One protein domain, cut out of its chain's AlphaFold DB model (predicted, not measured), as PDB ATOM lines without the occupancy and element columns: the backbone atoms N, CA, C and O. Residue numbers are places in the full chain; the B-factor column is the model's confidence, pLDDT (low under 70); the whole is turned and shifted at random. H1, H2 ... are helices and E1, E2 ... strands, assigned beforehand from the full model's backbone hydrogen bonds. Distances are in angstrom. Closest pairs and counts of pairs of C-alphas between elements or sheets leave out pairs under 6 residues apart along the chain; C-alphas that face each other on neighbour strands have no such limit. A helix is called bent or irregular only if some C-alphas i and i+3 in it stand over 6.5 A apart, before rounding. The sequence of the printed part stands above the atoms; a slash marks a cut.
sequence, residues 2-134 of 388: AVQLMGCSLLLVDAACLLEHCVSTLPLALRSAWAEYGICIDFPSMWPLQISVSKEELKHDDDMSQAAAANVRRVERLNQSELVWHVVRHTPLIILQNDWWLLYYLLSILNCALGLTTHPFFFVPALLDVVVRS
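This is residues 2 to 134 of the 388 residues of the protein "Hypothetical protein" of Haptolina ericina (UniProt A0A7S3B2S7). The model is an elongated body with two unlike halves. In one, the long helices H1 and H5 lie side by side running opposite ways, and H6 and H7 fold back over H5; in the other, H2, the two-strand hairpin E1 E2 and H4 make a looser group, with H3 at the far end. The printed part has 133 residues, with named elements in the order H1 H2 E1 E2 H3 H4 H5 H6 H7; the sheet E1 - E2 is antiparallel, and the class is mostly helix. The whole is loose, with a radius of gyration of the C-alphas of 19.6 A and spans of 61 by 33 by 26 A.

H1, residues 2 to 24, touches H5, residues 100 to 117, at a shallow tilt of 26 degrees, opposite ways; the closest C-alphas, of Leu 11 and Cys 112, are 5.8 A apart. H5 is the hub, touching four helices. H2, residues 26 to 35, meets H1 only through their link. E1, residues 39 to 42, and E2, residues 50 to 53, form a hairpin of antiparallel neighbour strands, with N 40 and O 52 at 2.9 A and N 52 and O 40 at 3.0 A, within hydrogen-bond range. The closest C-alphas of H2 and E1, those of Arg 31 and Ile 41, are 5.7 A apart. H3, residues 66 to 75, touches no helix; it is close to but not clearly touching H4, residues 80 to 98, with the closest C-alphas, of Val 75 and Leu 83, 7.1 A apart. H4 has a kink of 38 degrees near residue 92 and is only just irregular: C-alphas 89 and 92 are 6.8 A apart. Residues 91 to 95 of H4 only just touch H2, with 3 pairs of C-alphas within 8 A, the closest those of Leu 30 and Ile 95 at 7.4 A. H4 and H5 touch only at the corner, only just, with 3 such pairs, the closest C-alphas being those of Leu 96 and Leu 103 at 6.5 A. H6, residues 120 to 123, touches H5, closest at the C-alphas of Gly 115 and Phe 122, 4.6 A. H7, residues 125 to 133, touches H5 at a shallow tilt of 31 degrees, opposite ways; the closest C-alphas, of Ser 108 and Ala 126, are 6.7 A apart. Every O i to N i+4 pair is within hydrogen-bond range in H1, H2, H3 and H5, against 13 of 15 in H4 and 1 of 5 in H7, where 5 of 6 O i to N i+3 pairs are; H6 is too short for an i+4 pair.

H1 begins at C-alpha 2 (249.541, 282.606, 263.540) and is 32.7 A long; H4 is 25.4 A and H5 25.7 A. H5 begins at C-alpha 100 (232.955, 259.095, 251.846), and H7 ends at C-alpha 133 (238.482, 261.292, 264.754).

The two C-alphas farthest apart, those of Ala 2 and Lys 59, are 61.7 A apart. The printed part has no cut, and its one long link, E2 to H3, is residues 54 to 65. Mean pLDDT of the printed part is 74.7; residues 35 to 78 are under 70.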
ATOM      1  N   ALA A   2     249.724 283.905 262.864       80.38
ATOM      2  CA  ALA A   2     249.541 282.606 263.540       80.38
ATOM      3  C   ALA A   2     248.448 281.722 262.897       80.38
ATOM      4  O   ALA A   2     248.701 280.568 262.582       80.38
ATOM      5  N   VAL A   3     247.277 282.297 262.596       79.75
ATOM      6  CA  VAL A   3     246.167 281.585 261.924       79.75
ATOM      7  C   VAL A   3     246.556 281.076 260.534       79.75
ATOM      8  O   VAL A   3     246.182 279.976 260.156       79.75
ATOM      9  N   GLN A   4     247.352 281.838 259.782       80.75
ATOM     10  CA  GLN A   4     247.819 281.426 258.454       80.75
ATOM     11  C   GLN A   4     248.856 280.303 258.543       80.75
ATOM     12  O   GLN A   4     248.800 279.370 257.756       80.75
ATOM     13  N   LEU A   5     249.765 280.349 259.525       84.38
ATOM     14  CA  LEU A   5     250.716 279.262 259.776       84.38
ATOM     15  C   LEU A   5     249.997 277.971 260.188       84.38
ATOM     16  O   LEU A   5     250.303 276.908 259.652       84.38
ATOM     17  N   MET A   6     249.008 278.071 261.081       83.56
ATOM     18  CA  MET A   6     248.177 276.929 261.474       83.56
ATOM     19  C   MET A   6     247.350 276.407 260.291       83.56
ATOM     20  O   MET A   6     247.324 275.202 260.058       83.56
ATOM     21  N   GLY A   7     246.765 277.292 259.481       83.75
ATOM     22  CA  GLY A   7     246.036 276.924 258.266       83.75
ATOM     23  C   GLY A   7     246.907 276.209 257.229       83.75
ATOM     24  O   GLY A   7     246.498 275.189 256.684       83.75
ATOM     25  N   CYS A   8     248.140 276.674 257.010       86.00
ATOM     26  CA  CYS A   8     249.104 275.987 256.149       86.00
ATOM     27  C   CYS A   8     249.496 274.616 256.710       86.00
ATOM     28  O   CYS A   8     249.601 273.658 255.949       86.00
ATOM     29  N   SER A   9     249.691 274.499 258.029       86.94
ATOM     30  CA  SER A   9     249.990 273.204 258.649       86.94
ATOM     31  C   SER A   9     248.832 272.215 258.509       86.94
ATOM     32  O   SER A   9     249.069 271.054 258.195       86.94
ATOM     33  N   LEU A  10     247.589 272.684 258.651       85.75
ATOM     34  CA  LEU A  10     246.392 271.863 258.490       85.75
ATOM     35  C   LEU A  10     246.243 271.380 257.044       85.75
ATOM     36  O   LEU A  10     246.061 270.193 256.817       85.75
ATOM     37  N   LEU A  11     246.438 272.271 256.067       88.00
ATOM     38  CA  LEU A  11     246.416 271.913 254.649       88.00
ATOM     39  C   LEU A  11     247.462 270.841 254.303       88.00
ATOM     40  O   LEU A  11     247.177 269.928 253.533       88.00
ATOM     41  N   LEU A  12     248.671 270.941 254.869       89.06
ATOM     42  CA  LEU A  12     249.723 269.941 254.667       89.06
ATOM     43  C   LEU A  12     249.356 268.589 255.287       89.06
ATOM     44  O   LEU A  12     249.602 267.558 254.666       89.06
ATOM     45  N   VAL A  13     248.766 268.589 256.486       88.69
ATOM     46  CA  VAL A  13     248.296 267.365 257.150       88.69
ATOM     47  C   VAL A  13     247.171 266.716 256.344       88.69
ATOM     48  O   VAL A  13     247.248 265.521 256.073       88.69
ATOM     49  N   ASP A  14     246.180 267.487 255.899       87.44
ATOM     50  CA  ASP A  14     245.058 266.977 255.106       87.44
ATOM     51  C   ASP A  14     245.527 266.432 253.751       87.44
ATOM     52  O   ASP A  14     245.091 265.364 253.322       87.44
ATOM     53  N   ALA A  15     246.472 267.114 253.094       88.56
ATOM     54  CA  ALA A  15     247.082 266.635 251.858       88.56
ATOM     55  C   ALA A  15     247.884 265.340 252.071       88.56
ATOM     56  O   ALA A  15     247.822 264.438 251.237       88.56
ATOM     57  N   ALA A  16     248.609 265.219 253.187       89.50
ATOM     58  CA  ALA A  16     249.314 263.990 253.543       89.50
ATOM     59  C   ALA A  16     248.337 262.834 253.820       89.50
ATOM     60  O   ALA A  16     248.545 261.740 253.303       89.50
ATOM     61  N   CYS A  17     247.245 263.085 254.552       87.31
ATOM     62  CA  CYS A  17     246.200 262.091 254.815       87.31
ATOM     63  C   CYS A  17     245.510 261.643 253.520       87.31
ATOM     64  O   CYS A  17     245.275 260.452 253.324       87.31
ATOM     65  N   LEU A  18     245.236 262.574 252.599       87.62
ATOM     66  CA  LEU A  18     244.689 262.251 251.283       87.62
ATOM     67  C   LEU A  18     245.648 261.368 250.475       87.62
ATOM     68  O   LEU A  18     245.213 260.407 249.844       87.62
ATOM     69  N   LEU A  19     246.947 261.675 250.486       86.50
ATOM     70  CA  LEU A  19     247.956 260.853 249.814       86.50
ATOM     71  C   LEU A  19     248.038 259.453 250.429       86.50
ATOM     72  O   LEU A  19     248.058 258.470 249.692       86.50
ATOM     73  N   GLU A  20     248.037 259.351 251.757       87.19
ATOM     74  CA  GLU A  20     248.033 258.069 252.462       87.19
ATOM     75  C   GLU A  20     246.781 257.247 252.128       87.19
ATOM     76  O   GLU A  20     246.900 256.063 251.812       87.19
ATOM     77  N   HIS A  21     245.597 257.869 252.101       83.81
ATOM     78  CA  HIS A  21     244.342 257.225 251.695       83.81
ATOM     79  C   HIS A  21     244.403 256.746 250.236       83.81
ATOM     80  O   HIS A  21     244.107 255.593 249.931       83.81
ATOM     81  N   CYS A  22     244.890 257.585 249.319       81.50
ATOM     82  CA  CYS A  22     245.061 257.221 247.910       81.50
ATOM     83  C   CYS A  22     246.021 256.037 247.694       81.50
ATOM     84  O   CYS A  22     245.858 255.292 246.728       81.50
ATOM     85  N   VAL A  23     247.022 255.862 248.560       81.25
ATOM     86  CA  VAL A  23     248.016 254.781 248.445       81.25
ATOM     87  C   VAL A  23     247.583 253.507 249.175       81.25
ATOM     88  O   VAL A  23     247.872 252.413 248.698       81.25
ATOM     89  N   SER A  24     246.912 253.621 250.322       78.69
ATOM     90  CA  SER A  24     246.621 252.478 251.199       78.69
ATOM     91  C   SER A  24     245.219 251.902 250.995       78.69
ATOM     92  O   SER A  24     245.070 250.718 250.692       78.69
ATOM     93  N   THR A  25     244.187 252.726 251.141       79.00
ATOM     94  CA  THR A  25     242.776 252.320 251.206       79.00
ATOM     95  C   THR A  25     242.101 252.380 249.846       79.00
ATOM     96  O   THR A  25     241.342 251.474 249.503       79.00
ATOM     97  N   LEU A  26     242.415 253.387 249.029       79.00
ATOM     98  CA  LEU A  26     241.809 253.564 247.711       79.00
ATOM     99  C   LEU A  26     242.034 252.363 246.768       79.00
ATOM    100  O   LEU A  26     241.078 251.961 246.106       79.00
ATOM    101  N   PRO A  27     243.217 251.713 246.713       76.44
ATOM    102  CA  PRO A  27     243.405 250.517 245.888       76.44
ATOM    103  C   PRO A  27     242.557 249.324 246.353       76.44
ATOM    104  O   PRO A  27     242.091 248.537 245.529       76.44
ATOM    105  N   LEU A  28     242.334 249.189 247.665       74.12
ATOM    106  CA  LEU A  28     241.465 248.156 248.241       74.12
ATOM    107  C   LEU A  28     239.995 248.435 247.909       74.12
ATOM    108  O   LEU A  28     239.304 247.532 247.444       74.12
ATOM    109  N   ALA A  29     239.551 249.685 248.074       74.12
ATOM    110  CA  ALA A  29     238.200 250.122 247.730       74.12
ATOM    111  C   ALA A  29     237.913 249.973 246.227       74.12
ATOM    112  O   ALA A  29     236.825 249.564 245.829       74.12
ATOM    113  N   LEU A  30     238.909 250.246 245.378       74.12
ATOM    114  CA  LEU A  30     238.820 250.022 243.937       74.12
ATOM    115  C   LEU A  30     238.709 248.546 243.580       74.12
ATOM    116  O   LEU A  30     237.900 248.193 242.728       74.12
ATOM    117  N   ARG A  31     239.493 247.686 244.235       73.88
ATOM    118  CA  ARG A  31     239.403 246.234 244.053       73.88
ATOM    119  C   ARG A  31     238.016 245.710 244.398       73.88
ATOM    120  O   ARG A  31     237.457 244.971 243.600       73.88
ATOM    121  N   SER A  32     237.449 246.114 245.534       72.19
ATOM    122  CA  SER A  32     236.097 245.694 245.916       72.19
ATOM    123  C   SER A  32     235.026 246.267 244.986       72.19
ATOM    124  O   SER A  32     234.152 245.529 244.552       72.19
ATOM    125  N   ALA A  33     235.119 247.553 244.625       72.69
ATOM    126  CA  ALA A  33     234.122 248.207 243.777       72.69
ATOM    127  C   ALA A  33     234.079 247.617 242.361       72.69
ATOM    128  O   ALA A  33     233.007 247.479 241.786       72.69
ATOM    129  N   TRP A  34     235.232 247.258 241.789       73.06
ATOM    130  CA  TRP A  34     235.303 246.659 240.455       73.06
ATOM    131  C   TRP A  34     235.055 245.144 240.446       73.06
ATOM    132  O   TRP A  34     234.609 244.627 239.418       73.06
ATOM    133  N   ALA A  35     235.246 244.451 241.577       68.88
ATOM    134  CA  ALA A  35     234.866 243.044 241.728       68.88
ATOM    135  C   ALA A  35     233.352 242.834 241.537       68.88
ATOM    136  O   ALA A  35     232.951 241.882 240.874       68.88
ATOM    137  N   GLU A  36     232.507 243.772 241.984       65.75
ATOM    138  CA  GLU A  36     231.054 243.743 241.720       65.75
ATOM    139  C   GLU A  36     230.705 243.787 240.218       65.75
ATOM    140  O   GLU A  36     229.647 243.319 239.799       65.75
ATOM    141  N   TYR A  37     231.609 244.314 239.388       65.06
ATOM    142  CA  TYR A  37     231.480 244.362 237.931       65.06
ATOM    143  C   TYR A  37     232.287 243.260 237.215       65.06
ATOM    144  O   TYR A  37     232.413 243.303 235.989       65.06
ATOM    145  N   GLY A  38     232.838 242.282 237.949       62.41
ATOM    146  CA  GLY A  38     233.620 241.162 237.406       62.41
ATOM    147  C   GLY A  38     235.009 241.545 236.872       62.41
ATOM    148  O   GLY A  38     235.582 240.828 236.045       62.41
ATOM    149  N   ILE A  39     235.555 242.692 237.291       67.50
ATOM    150  CA  ILE A  39     236.873 243.182 236.869       67.50
ATOM    151  C   ILE A  39     237.852 243.081 238.042       67.50
ATOM    152  O   ILE A  39     237.702 243.762 239.055       67.50
ATOM    153  N   CYS A  40     238.911 242.288 237.872       67.19
ATOM    154  CA  CYS A  40     240.004 242.180 238.833       67.19
ATOM    155  C   CYS A  40     241.101 243.195 238.496       67.19
ATOM    156  O   CYS A  40     241.744 243.125 237.443       67.19
ATOM    157  N   ILE A  41     241.331 244.139 239.408       67.25
ATOM    158  CA  ILE A  41     242.419 245.116 239.302       67.25
ATOM    159  C   ILE A  41     243.542 244.703 240.245       67.25
ATOM    160  O   ILE A  41     243.401 244.777 241.469       67.25
ATOM    161  N   ASP A  42     244.681 244.315 239.682       66.06
ATOM    162  CA  ASP A  42     245.879 244.034 240.449       66.06
ATOM    163  C   ASP A  42     246.855 245.205 240.449       66.06
ATOM    164  O   ASP A  42     247.226 245.758 239.411       66.06
ATOM    165  N   PHE A  43     247.286 245.555 241.662       64.44
ATOM    166  CA  PHE A  43     248.311 246.553 241.942       64.44
ATOM    167  C   PHE A  43     249.607 245.833 242.362       64.44
ATOM    168  O   PHE A  43     249.871 245.706 243.561       64.44
ATOM    169  N   PRO A  44     250.402 245.282 241.426       57.44
ATOM    170  CA  PRO A  44     251.734 244.791 241.756       57.44
ATOM    171  C   PRO A  44     252.639 245.951 242.204       57.44
ATOM    172  O   PRO A  44     252.496 247.087 241.755       57.44
ATOM    173  N   SER A  45     253.608 245.663 243.079       53.50
ATOM    174  CA  SER A  45     254.569 246.639 243.631       53.50
ATOM    175  C   SER A  45     255.524 247.252 242.592       53.50
ATOM    176  O   SER A  45     256.329 248.118 242.927       53.50
ATOM    177  N   MET A  46     255.457 246.804 241.339       39.31
ATOM    178  CA  MET A  46     256.117 247.400 240.184       39.31
ATOM    179  C   MET A  46     255.068 247.615 239.098       39.31
ATOM    180  O   MET A  46     254.338 246.691 238.748       39.31
ATOM    181  N   TRP A  47     255.019 248.834 238.561       39.41
ATOM    182  CA  TRP A  47     254.288 249.163 237.336       39.41
ATOM    183  C   TRP A  47     254.590 248.111 236.249       39.41
ATOM    184  O   TRP A  47     255.765 247.772 236.081       39.41
ATOM    185  N   PRO A  48     253.595 247.596 235.498       50.16
ATOM    186  CA  PRO A  48     252.286 248.191 235.217       50.16
ATOM    187  C   PRO A  48     251.095 247.602 235.991       50.16
ATOM    188  O   PRO A  48     251.110 246.454 236.427       50.16
ATOM    189  N   LEU A  49     250.033 248.411 236.087       58.62
ATOM    190  CA  LEU A  49     248.701 248.016 236.552       58.62
ATOM    191  C   LEU A  49     248.198 246.825 235.716       58.62
ATOM    192  O   LEU A  49     248.037 246.950 234.498       58.62
ATOM    193  N   GLN A  50     247.956 245.677 236.349       60.34
ATOM    194  CA  GLN A  50     247.410 244.504 235.671       60.34
ATOM    195  C   GLN A  50     245.891 244.501 235.848       60.34
ATOM    196  O   GLN A  50     245.374 244.151 236.903       60.34
ATOM    197  N   ILE A  51     245.168 244.926 234.811       61.56
ATOM    198  CA  ILE A  51     243.706 244.819 234.757       61.56
ATOM    199  C   ILE A  51     243.372 243.528 234.015       61.56
ATOM    200  O   ILE A  51     243.739 243.371 232.847       61.56
ATOM    201  N   SER A  52     242.679 242.615 234.688       60.31
ATOM    202  CA  SER A  52     242.196 241.368 234.103       60.31
ATOM    203  C   SER A  52     240.693 241.221 234.331       60.31
ATOM    204  O   SER A  52     240.139 241.710 235.313       60.31
ATOM    205  N   VAL A  53     240.008 240.578 233.388       59.22
ATOM    206  CA  VAL A  53     238.607 240.196 233.581       59.22
ATOM    207  C   VAL A  53     238.600 238.897 234.376       59.22
ATOM    208  O   VAL A  53     239.240 237.924 233.967       59.22
ATOM    209  N   SER A  54     237.886 238.889 235.499       54.69
ATOM    210  CA  SER A  54     237.655 237.688 236.294       54.69
ATOM    211  C   SER A  54     236.802 236.721 235.477       54.69
ATOM    212  O   SER A  54     235.598 236.907 235.329       54.69
ATOM    213  N   LYS A  55     237.419 235.691 234.887       48.50
ATOM    214  CA  LYS A  55     236.673 234.622 234.195       48.50
ATOM    215  C   LYS A  55     235.980 233.665 235.173       48.50
ATOM    216  O   LYS A  55     235.153 232.862 234.747       48.50
ATOM    217  N   GLU A  56     236.330 233.731 236.455       48.66
ATOM    218  CA  GLU A  56     235.976 232.733 237.469       48.66
ATOM    219  C   GLU A  56     234.780 233.139 238.342       48.66
ATOM    220  O   GLU A  56     234.072 232.262 238.825       48.66
ATOM    221  N   GLU A  57     234.448 234.429 238.466       46.34
ATOM    222  CA  GLU A  57     233.318 234.879 239.308       46.34
ATOM    223  C   GLU A  57     231.929 234.738 238.659       46.34
ATOM    224  O   GLU A  57     230.915 235.024 239.286       46.34
ATOM    225  N   LEU A  58     231.849 234.278 237.408       44.75
ATOM    226  CA  LEU A  58     230.638 234.374 236.578       44.75
ATOM    227  C   LEU A  58     229.792 233.106 236.457       44.75
ATOM    228  O   LEU A  58     228.759 233.141 235.788       44.75
ATOM    229  N   LYS A  59     230.214 231.975 237.029       42.78
ATOM    230  CA  LYS A  59     229.537 230.694 236.769       42.78
ATOM    231  C   LYS A  59     228.451 230.292 237.769       42.78
ATOM    232  O   LYS A  59     227.746 229.336 237.446       42.78
ATOM    233  N   HIS A  60     228.293 230.955 238.922       43.75
ATOM    234  CA  HIS A  60     227.439 230.384 239.979       43.75
ATOM    235  C   HIS A  60     226.675 231.327 240.926       43.75
ATOM    236  O   HIS A  60     226.032 230.820 241.838       43.75
ATOM    237  N   ASP A  61     226.656 232.648 240.717       44.16
ATOM    238  CA  ASP A  61     225.725 233.507 241.472       44.16
ATOM    239  C   ASP A  61     224.350 233.524 240.781       44.16
ATOM    240  O   ASP A  61     224.085 234.353 239.906       44.16
ATOM    241  N   ASP A  62     223.459 232.613 241.191       48.31
ATOM    242  CA  ASP A  62     222.042 232.573 240.775       48.31
ATOM    243  C   ASP A  62     221.240 233.824 241.220       48.31
ATOM    244  O   ASP A  62     220.123 234.040 240.751       48.31
ATOM    245  N   ASP A  63     221.828 234.689 242.060       48.69
ATOM    246  CA  ASP A  63     221.243 235.943 242.574       48.69
ATOM    247  C   ASP A  63     221.730 237.216 241.845       48.69
ATOM    248  O   ASP A  63     221.358 238.343 242.189       48.69
ATOM    249  N   MET A  64     222.568 237.084 240.809       53.56
ATOM    250  CA  MET A  64     223.058 238.251 240.076       53.56
ATOM    251  C   MET A  64     221.927 238.888 239.253       53.56
ATOM    252  O   MET A  64     221.375 238.280 238.332       53.56
ATOM    253  N   SER A  65     221.611 240.160 239.539       57.97
ATOM    254  CA  SER A  65     220.612 240.909 238.768       57.97
ATOM    255  C   SER A  65     220.909 240.829 237.263       57.97
ATOM    256  O   SER A  65     222.055 240.961 236.825       57.97
ATOM    257  N   GLN A  66     219.874 240.641 236.438       60.94
ATOM    258  CA  GLN A  66     220.031 240.506 234.980       60.94
ATOM    259  C   GLN A  66     220.808 241.684 234.352       60.94
ATOM    260  O   GLN A  66     221.501 241.511 233.347       60.94
ATOM    261  N   ALA A  67     220.735 242.869 234.970       57.31
ATOM    262  CA  ALA A  67     221.497 244.055 234.587       57.31
ATOM    263  C   ALA A  67     223.010 243.902 234.837       57.31
ATOM    264  O   ALA A  67     223.809 244.241 233.961       57.31
ATOM    265  N   ALA A  68     223.414 243.351 235.985       58.78
ATOM    266  CA  ALA A  68     224.814 243.063 236.290       58.78
ATOM    267  C   ALA A  68     225.374 241.987 235.342       58.78
ATOM    268  O   ALA A  68     226.403 242.208 234.705       58.78
ATOM    269  N   ALA A  69     224.625 240.905 235.106       59.84
ATOM    270  CA  ALA A  69     225.004 239.855 234.155       59.84
ATOM    271  C   ALA A  69     225.227 240.392 232.723       59.84
ATOM    272  O   ALA A  69     226.151 239.979 232.015       59.84
ATOM    273  N   ALA A  70     224.387 241.337 232.281       63.09
ATOM    274  CA  ALA A  70     224.510 241.984 230.976       63.09
ATOM    275  C   ALA A  70     225.734 242.913 230.888       63.09
ATOM    276  O   ALA A  70     226.395 242.954 229.845       63.09
ATOM    277  N   ASN A  71     226.055 243.628 231.972       64.31
ATOM    278  CA  ASN A  71     227.236 244.486 232.052       64.31
ATOM    279  C   ASN A  71     228.526 243.668 231.971       64.31
ATOM    280  O   ASN A  71     229.411 244.012 231.191       64.31
ATOM    281  N   VAL A  72     228.600 242.532 232.661       62.56
ATOM    282  CA  VAL A  72     229.802 241.691 232.632       62.56
ATOM    283  C   VAL A  72     230.045 241.086 231.240       62.56
ATOM    284  O   VAL A  72     231.142 241.198 230.695       62.56
ATOM    285  N   ARG A  73     228.997 240.590 230.563       64.94
ATOM    286  CA  ARG A  73     229.084 240.140 229.151       64.94
ATOM    287  C   ARG A  73     229.455 241.261 228.172       64.94
ATOM    288  O   ARG A  73     229.890 241.010 227.045       64.94
ATOM    289  N   ARG A  74     229.199 242.522 228.532       66.19
ATOM    290  CA  ARG A  74     229.614 243.688 227.742       66.19
ATOM    291  C   ARG A  74     231.104 243.961 227.925       66.19
ATOM    292  O   ARG A  74     231.771 244.224 226.930       66.19
ATOM    293  N   VAL A  75     231.600 243.851 229.153       66.69
ATOM    294  CA  VAL A  75     233.008 244.050 229.519       66.69
ATOM    295  C   VAL A  75     233.907 242.960 228.927       66.69
ATOM    296  O   VAL A  75     234.963 243.277 228.390       66.69
ATOM    297  N   GLU A  76     233.462 241.701 228.914       66.25
ATOM    298  CA  GLU A  76     234.226 240.563 228.369       66.25
ATOM    299  C   GLU A  76     234.510 240.679 226.855       66.25
ATOM    300  O   GLU A  76     235.450 240.082 226.336       66.25
ATOM    301  N   ARG A  77     233.719 241.486 226.133       65.12
ATOM    302  CA  ARG A  77     233.893 241.755 224.695       65.12
ATOM    303  C   ARG A  77     234.867 242.897 224.387       65.12
ATOM    304  O   ARG A  77     235.114 243.163 223.212       65.12
ATOM    305  N   LEU A  78     235.377 243.600 225.398       68.38
ATOM    306  CA  LEU A  78     236.278 244.735 225.206       68.38
ATOM    307  C   LEU A  78     237.726 244.263 225.021       68.38
ATOM    308  O   LEU A  78     238.222 243.408 225.750       68.38
ATOM    309  N   ASN A  79     238.431 244.874 224.066       74.00
ATOM    310  CA  ASN A  79     239.880 244.721 223.939       74.00
ATOM    311  C   ASN A  79     240.589 245.298 225.176       74.00
ATOM    312  O   ASN A  79     240.078 246.213 225.817       74.00
ATOM    313  N   GLN A  80     241.807 244.836 225.472       73.62
ATOM    314  CA  GLN A  80     242.554 245.258 226.667       73.62
ATOM    315  C   GLN A  80     242.737 246.787 226.765       73.62
ATOM    316  O   GLN A  80     242.646 247.344 227.854       73.62
ATOM    317  N   SER A  81     242.922 247.490 225.643       71.31
ATOM    318  CA  SER A  81     242.984 248.959 225.617       71.31
ATOM    319  C   SER A  81     241.638 249.624 225.925       71.31
ATOM    320  O   SER A  81     241.591 250.584 226.687       71.31
ATOM    321  N   GLU A  82     240.541 249.105 225.369       77.75
ATOM    322  CA  GLU A  82     239.178 249.602 225.610       77.75
ATOM    323  C   GLU A  82     238.743 249.356 227.059       77.75
ATOM    324  O   GLU A  82     238.102 250.208 227.670       77.75
ATOM    325  N   LEU A  83     239.149 248.223 227.640       72.50
ATOM    326  CA  LEU A  83     238.917 247.888 229.041       72.50
ATOM    327  C   LEU A  83     239.627 248.876 229.976       72.50
ATOM    328  O   LEU A  83     239.008 249.395 230.900       72.50
ATOM    329  N   VAL A  84     240.898 249.191 229.705       74.25
ATOM    330  CA  VAL A  84     241.659 250.186 230.478       74.25
ATOM    331  C   VAL A  84     240.994 251.561 230.389       74.25
ATOM    332  O   VAL A  84     240.795 252.204 231.417       74.25
ATOM    333  N   TRP A  85     240.584 252.003 229.197       75.25
ATOM    334  CA  TRP A  85     239.893 253.287 229.029       75.25
ATOM    335  C   TRP A  85     238.527 253.328 229.717       75.25
ATOM    336  O   TRP A  85     238.175 254.346 230.317       75.25
ATOM    337  N   HIS A  86     237.774 252.229 229.670       74.62
ATOM    338  CA  HIS A  86     236.501 252.099 230.371       74.62
ATOM    339  C   HIS A  86     236.690 252.209 231.889       74.62
ATOM    340  O   HIS A  86     236.023 253.019 232.534       74.62
ATOM    341  N   VAL A  87     237.659 251.473 232.440       74.50
ATOM    342  CA  VAL A  87     237.991 251.519 233.867       74.50
ATOM    343  C   VAL A  87     238.448 252.925 234.255       74.50
ATOM    344  O   VAL A  87     237.839 253.537 235.126       74.50
ATOM    345  N   VAL A  88     239.435 253.508 233.572       78.19
ATOM    346  CA  VAL A  88     239.974 254.846 233.890       78.19
ATOM    347  C   VAL A  88     238.917 255.953 233.813       78.19
ATOM    348  O   VAL A  88     238.931 256.863 234.638       78.19
ATOM    349  N   ARG A  89     237.974 255.889 232.867       80.44
ATOM    350  CA  ARG A  89     236.910 256.896 232.730       80.44
ATOM    351  C   ARG A  89     235.860 256.814 233.840       80.44
ATOM    352  O   ARG A  89     235.380 257.851 234.290       80.44
ATOM    353  N   HIS A  90     235.466 255.605 234.240       75.75
ATOM    354  CA  HIS A  90     234.388 255.400 235.215       75.75
ATOM    355  C   HIS A  90     234.883 255.361 236.663       75.75
ATOM    356  O   HIS A  90     234.125 255.677 237.577       75.75
ATOM    357  N   THR A  91     236.167 255.063 236.867       74.69
ATOM    358  CA  THR A  91     236.803 254.977 238.185       74.69
ATOM    359  C   THR A  91     236.624 256.251 239.029       74.69
ATOM    360  O   THR A  91     236.176 256.122 240.163       74.69
ATOM    361  N   PRO A  92     236.858 257.483 238.527       73.69
ATOM    362  CA  PRO A  92     236.707 258.698 239.334       73.69
ATOM    363  C   PRO A  92     235.280 258.927 239.846       73.69
ATOM    364  O   PRO A  92     235.101 259.367 240.975       73.69
ATOM    365  N   LEU A  93     234.267 258.611 239.033       76.00
ATOM    366  CA  LEU A  93     232.859 258.775 239.410       76.00
ATOM    367  C   LEU A  93     232.431 257.733 240.447       76.00
ATOM    368  O   LEU A  93     231.756 258.079 241.411       76.00
ATOM    369  N   ILE A  94     232.863 256.482 240.270       73.38
ATOM    370  CA  ILE A  94     232.575 255.390 241.208       73.38
ATOM    371  C   ILE A  94     233.236 255.663 242.561       73.38
ATOM    372  O   ILE A  94     232.585 255.543 243.596       73.38
ATOM    373  N   ILE A  95     234.503 256.092 242.566       72.94
ATOM    374  CA  ILE A  95     235.206 256.443 243.805       72.94
ATOM    375  C   ILE A  95     234.488 257.593 244.517       72.94
ATOM    376  O   ILE A  95     234.240 257.507 245.715       72.94
ATOM    377  N   LEU A  96     234.147 258.664 243.792       72.88
ATOM    378  CA  LEU A  96     233.530 259.845 244.392       72.88
ATOM    379  C   LEU A  96     232.162 259.533 245.017       72.88
ATOM    380  O   LEU A  96     231.771 260.188 245.974       72.88
ATOM    381  N   GLN A  97     231.436 258.546 244.486       75.94
ATOM    382  CA  GLN A  97     230.132 258.145 245.007       75.94
ATOM    383  C   GLN A  97     230.229 257.161 246.180       75.94
ATOM    384  O   GLN A  97     229.403 257.224 247.090       75.94
ATOM    385  N   ASN A  98     231.222 256.270 246.172       72.94
ATOM    386  CA  ASN A  98     231.310 255.175 247.138       72.94
ATOM    387  C   ASN A  98     232.213 255.491 248.340       72.94
ATOM    388  O   ASN A  98     231.981 254.962 249.425       72.94
ATOM    389  N   ASP A  99     233.236 256.338 248.179       82.12
ATOM    390  CA  ASP A  99     234.230 256.598 249.222       82.12
ATOM    391  C   ASP A  99     234.005 257.952 249.920       82.12
ATOM    392  O   ASP A  99     234.513 259.002 249.514       82.12
ATOM    393  N   TRP A 100     233.240 257.918 251.016       82.69
ATOM    394  CA  TRP A 100     232.955 259.095 251.846       82.69
ATOM    395  C   TRP A 100     234.223 259.748 252.424       82.69
ATOM    396  O   TRP A 100     234.264 260.967 252.598       82.69
ATOM    397  N   TRP A 101     235.278 258.970 252.686       85.00
ATOM    398  CA  TRP A 101     236.533 259.497 253.224       85.00
ATOM    399  C   TRP A 101     237.262 260.367 252.207       85.00
ATOM    400  O   TRP A 101     237.767 261.432 252.560       85.00
ATOM    401  N   LEU A 102     237.257 259.968 250.930       84.12
ATOM    402  CA  LEU A 102     237.833 260.789 249.870       84.12
ATOM    403  C   LEU A 102     237.104 262.134 249.757       84.12
ATOM    404  O   LEU A 102     237.749 263.182 249.709       84.12
ATOM    405  N   LEU A 103     235.767 262.106 249.750       84.94
ATOM    406  CA  LEU A 103     234.948 263.319 249.735       84.94
ATOM    407  C   LEU A 103     235.275 264.231 250.918       84.94
ATOM    408  O   LEU A 103     235.474 265.431 250.727       84.94
ATOM    409  N   TYR A 104     235.376 263.660 252.118       88.31
ATOM    410  CA  TYR A 104     235.727 264.384 253.333       88.31
ATOM    411  C   TYR A 104     237.081 265.098 253.221       88.31
ATOM    412  O   TYR A 104     237.150 266.307 253.446       88.31
ATOM    413  N   TYR A 105     238.144 264.397 252.806       88.25
ATOM    414  CA  TYR A 105     239.469 265.005 252.652       88.25
ATOM    415  C   TYR A 105     239.498 266.086 251.564       88.25
ATOM    416  O   TYR A 105     240.101 267.139 251.764       88.25
ATOM    417  N   LEU A 106     238.810 265.876 250.433       88.19
ATOM    418  CA  LEU A 106     238.701 266.881 249.369       88.19
ATOM    419  C   LEU A 106     237.979 268.149 249.848       88.19
ATOM    420  O   LEU A 106     238.439 269.259 249.575       88.19
ATOM    421  N   LEU A 107     236.881 267.995 250.595       88.94
ATOM    422  CA  LEU A 107     236.158 269.104 251.223       88.94
ATOM    423  C   LEU A 107     237.010 269.815 252.285       88.94
ATOM    424  O   LEU A 107     236.983 271.043 252.347       88.94
ATOM    425  N   SER A 108     237.793 269.080 253.080       88.88
ATOM    426  CA  SER A 108     238.702 269.669 254.075       88.88
ATOM    427  C   SER A 108     239.794 270.512 253.413       88.88
ATOM    428  O   SER A 108     239.970 271.681 253.754       88.88
ATOM    429  N   ILE A 109     240.445 269.982 252.372       90.00
ATOM    430  CA  ILE A 109     241.449 270.708 251.581       90.00
ATOM    431  C   ILE A 109     240.838 271.954 250.931       90.00
ATOM    432  O   ILE A 109     241.453 273.022 250.957       90.00
ATOM    433  N   LEU A 110     239.622 271.847 250.382       91.00
ATOM    434  CA  LEU A 110     238.904 272.983 249.804       91.00
ATOM    435  C   LEU A 110     238.628 274.070 250.854       91.00
ATOM    436  O   LEU A 110     238.917 275.241 250.606       91.00
ATOM    437  N   ASN A 111     238.129 273.696 252.035       90.62
ATOM    438  CA  ASN A 111     237.882 274.623 253.141       90.62
ATOM    439  C   ASN A 111     239.177 275.301 253.614       90.62
ATOM    440  O   ASN A 111     239.203 276.516 253.806       90.62
ATOM    441  N   CYS A 112     240.276 274.551 253.723       89.88
ATOM    442  CA  CYS A 112     241.591 275.085 254.071       89.88
ATOM    443  C   CYS A 112     242.126 276.056 253.003       89.88
ATOM    444  O   CYS A 112     242.628 277.132 253.339       89.88
ATOM    445  N   ALA A 113     241.980 275.732 251.715       90.31
ATOM    446  CA  ALA A 113     242.388 276.601 250.610       90.31
ATOM    447  C   ALA A 113     241.573 277.906 250.577       90.31
ATOM    448  O   ALA A 113     242.146 278.992 250.438       90.31
ATOM    449  N   LEU A 114     240.253 277.825 250.771       92.00
ATOM    450  CA  LEU A 114     239.383 278.997 250.908       92.00
ATOM    451  C   LEU A 114     239.735 279.814 252.163       92.00
ATOM    452  O   LEU A 114     239.777 281.042 252.093       92.00
ATOM    453  N   GLY A 115     240.083 279.155 253.272       91.19
ATOM    454  CA  GLY A 115     240.523 279.787 254.520       91.19
ATOM    455  C   GLY A 115     241.795 280.624 254.380       91.19
ATOM    456  O   GLY A 115     241.916 281.682 254.999       91.19
ATOM    457  N   LEU A 116     242.726 280.176 253.532       89.44
ATOM    458  CA  LEU A 116     243.978 280.881 253.244       89.44
ATOM    459  C   LEU A 116     243.813 282.017 252.226       89.44
ATOM    460  O   LEU A 116     244.508 283.027 252.336       89.44
ATOM    461  N   THR A 117     242.928 281.852 251.238       90.44
ATOM    462  CA  THR A 117     242.813 282.770 250.088       90.44
ATOM    463  C   THR A 117     241.730 283.833 250.239       90.44
ATOM    464  O   THR A 117     241.937 284.962 249.803       90.44
ATOM    465  N   THR A 118     240.586 283.498 250.843       90.69
ATOM    466  CA  THR A 118     239.414 284.388 250.907       90.69
ATOM    467  C   THR A 118     239.186 284.954 252.304       90.69
ATOM    468  O   THR A 118     239.231 286.171 252.477       90.69
ATOM    469  N   HIS A 119     238.951 284.106 253.314       90.88
ATOM    470  CA  HIS A 119     238.687 284.557 254.683       90.88
ATOM    471  C   HIS A 119     238.933 283.449 255.731       90.88
ATOM    472  O   HIS A 119     238.487 282.322 255.521       90.88
ATOM    473  N   PRO A 120     239.504 283.746 256.919       88.56
ATOM    474  CA  PRO A 120     239.748 282.746 257.973       88.56
ATOM    475  C   PRO A 120     238.510 282.000 258.503       88.56
ATOM    476  O   PRO A 120     238.643 280.989 259.183       88.56
ATOM    477  N   PHE A 121     237.300 282.478 258.209       89.69
ATOM    478  CA  PHE A 121     236.044 281.826 258.605       89.69
ATOM    479  C   PHE A 121     235.910 280.398 258.054       89.69
ATOM    480  O   PHE A 121     235.339 279.538 258.718       89.69
ATOM    481  N   PHE A 122     236.494 280.106 256.888       90.69
ATOM    482  CA  PHE A 122     236.445 278.763 256.302       90.69
ATOM    483  C   PHE A 122     237.238 277.707 257.092       90.69
ATOM    484  O   PHE A 122     237.117 276.523 256.797       90.69
ATOM    485  N   PHE A 123     237.982 278.091 258.139       88.94
ATOM    486  CA  PHE A 123     238.563 277.133 259.087       88.94
ATOM    487  C   PHE A 123     237.560 276.615 260.133       88.94
ATOM    488  O   PHE A 123     237.851 275.628 260.802       88.94
ATOM    489  N   VAL A 124     236.378 277.229 260.289       90.06
ATOM    490  CA  VAL A 124     235.378 276.806 261.293       90.06
ATOM    491  C   VAL A 124     234.888 275.365 261.070       90.06
ATOM    492  O   VAL A 124     234.888 274.606 262.039       90.06
ATOM    493  N   PRO A 125     234.534 274.924 259.845       89.56
ATOM    494  CA  PRO A 125     234.135 273.536 259.605       89.56
ATOM    495  C   PRO A 125     235.215 272.509 259.964       89.56
ATOM    496  O   PRO A 125     234.874 271.400 260.363       89.56
ATOM    497  N   ALA A 126     236.501 272.871 259.892       87.81
ATOM    498  CA  ALA A 126     237.593 271.967 260.255       87.81
ATOM    499  C   ALA A 126     237.591 271.597 261.750       87.81
ATOM    500  O   ALA A 126     238.133 270.566 262.132       87.81
ATOM    501  N   LEU A 127     236.927 272.380 262.611       87.75
ATOM    502  CA  LEU A 127     236.737 272.015 264.018       87.75
ATOM    503  C   LEU A 127     235.857 270.767 264.187       87.75
ATOM    504  O   LEU A 127     235.996 270.060 265.185       87.75
ATOM    505  N   LEU A 128     234.983 270.464 263.219       89.06
ATOM    506  CA  LEU A 128     234.147 269.260 263.242       89.06
ATOM    507  C   LEU A 128     234.954 267.974 263.008       89.06
ATOM    508  O   LEU A 128     234.449 266.891 263.289       89.06
ATOM    509  N   ASP A 129     236.221 268.068 262.596       88.38
ATOM    510  CA  ASP A 129     237.120 266.917 262.441       88.38
ATOM    511  C   ASP A 129     237.291 266.123 263.751       88.38
ATOM    512  O   ASP A 129     237.473 264.906 263.738       88.38
ATOM    513  N   VAL A 130     237.117 266.762 264.918       89.88
ATOM    514  CA  VAL A 130     237.115 266.063 266.218       89.88
ATOM    515  C   VAL A 130     236.073 264.941 266.286       89.88
ATOM    516  O   VAL A 130     236.320 263.892 266.882       89.88
ATOM    517  N   VAL A 131     234.919 265.142 265.645       91.19
ATOM    518  CA  VAL A 131     233.834 264.162 265.576       91.19
ATOM    519  C   VAL A 131     234.261 262.973 264.727       91.19
ATOM    520  O   VAL A 131     234.052 261.831 265.123       91.19
ATOM    521  N   VAL A 132     234.901 263.241 263.589       87.75
ATOM    522  CA  VAL A 132     235.373 262.216 262.656       87.75
ATOM    523  C   VAL A 132     236.524 261.410 263.256       87.75
ATOM    524  O   VAL A 132     236.616 260.213 263.011       87.75
ATOM    525  N   ARG A 133     237.369 262.005 264.103       87.81
ATOM    526  CA  ARG A 133     238.482 261.292 264.754       87.81
ATOM    527  C   ARG A 133     238.075 260.503 266.002       87.81
ATOM    528  O   ARG A 133     238.741 259.530 266.355       87.81
ATOM    529  N   SER A 134     237.015 260.907 266.700       93.12
ATOM    530  CA  SER A 134     236.608 260.288 267.966       93.12
ATOM    531  C   SER A 134     235.570 259.188 267.767       93.12
ATOM    532  O   SER A 134     234.415 259.458 267.446       93.12
TER     533      SER A 134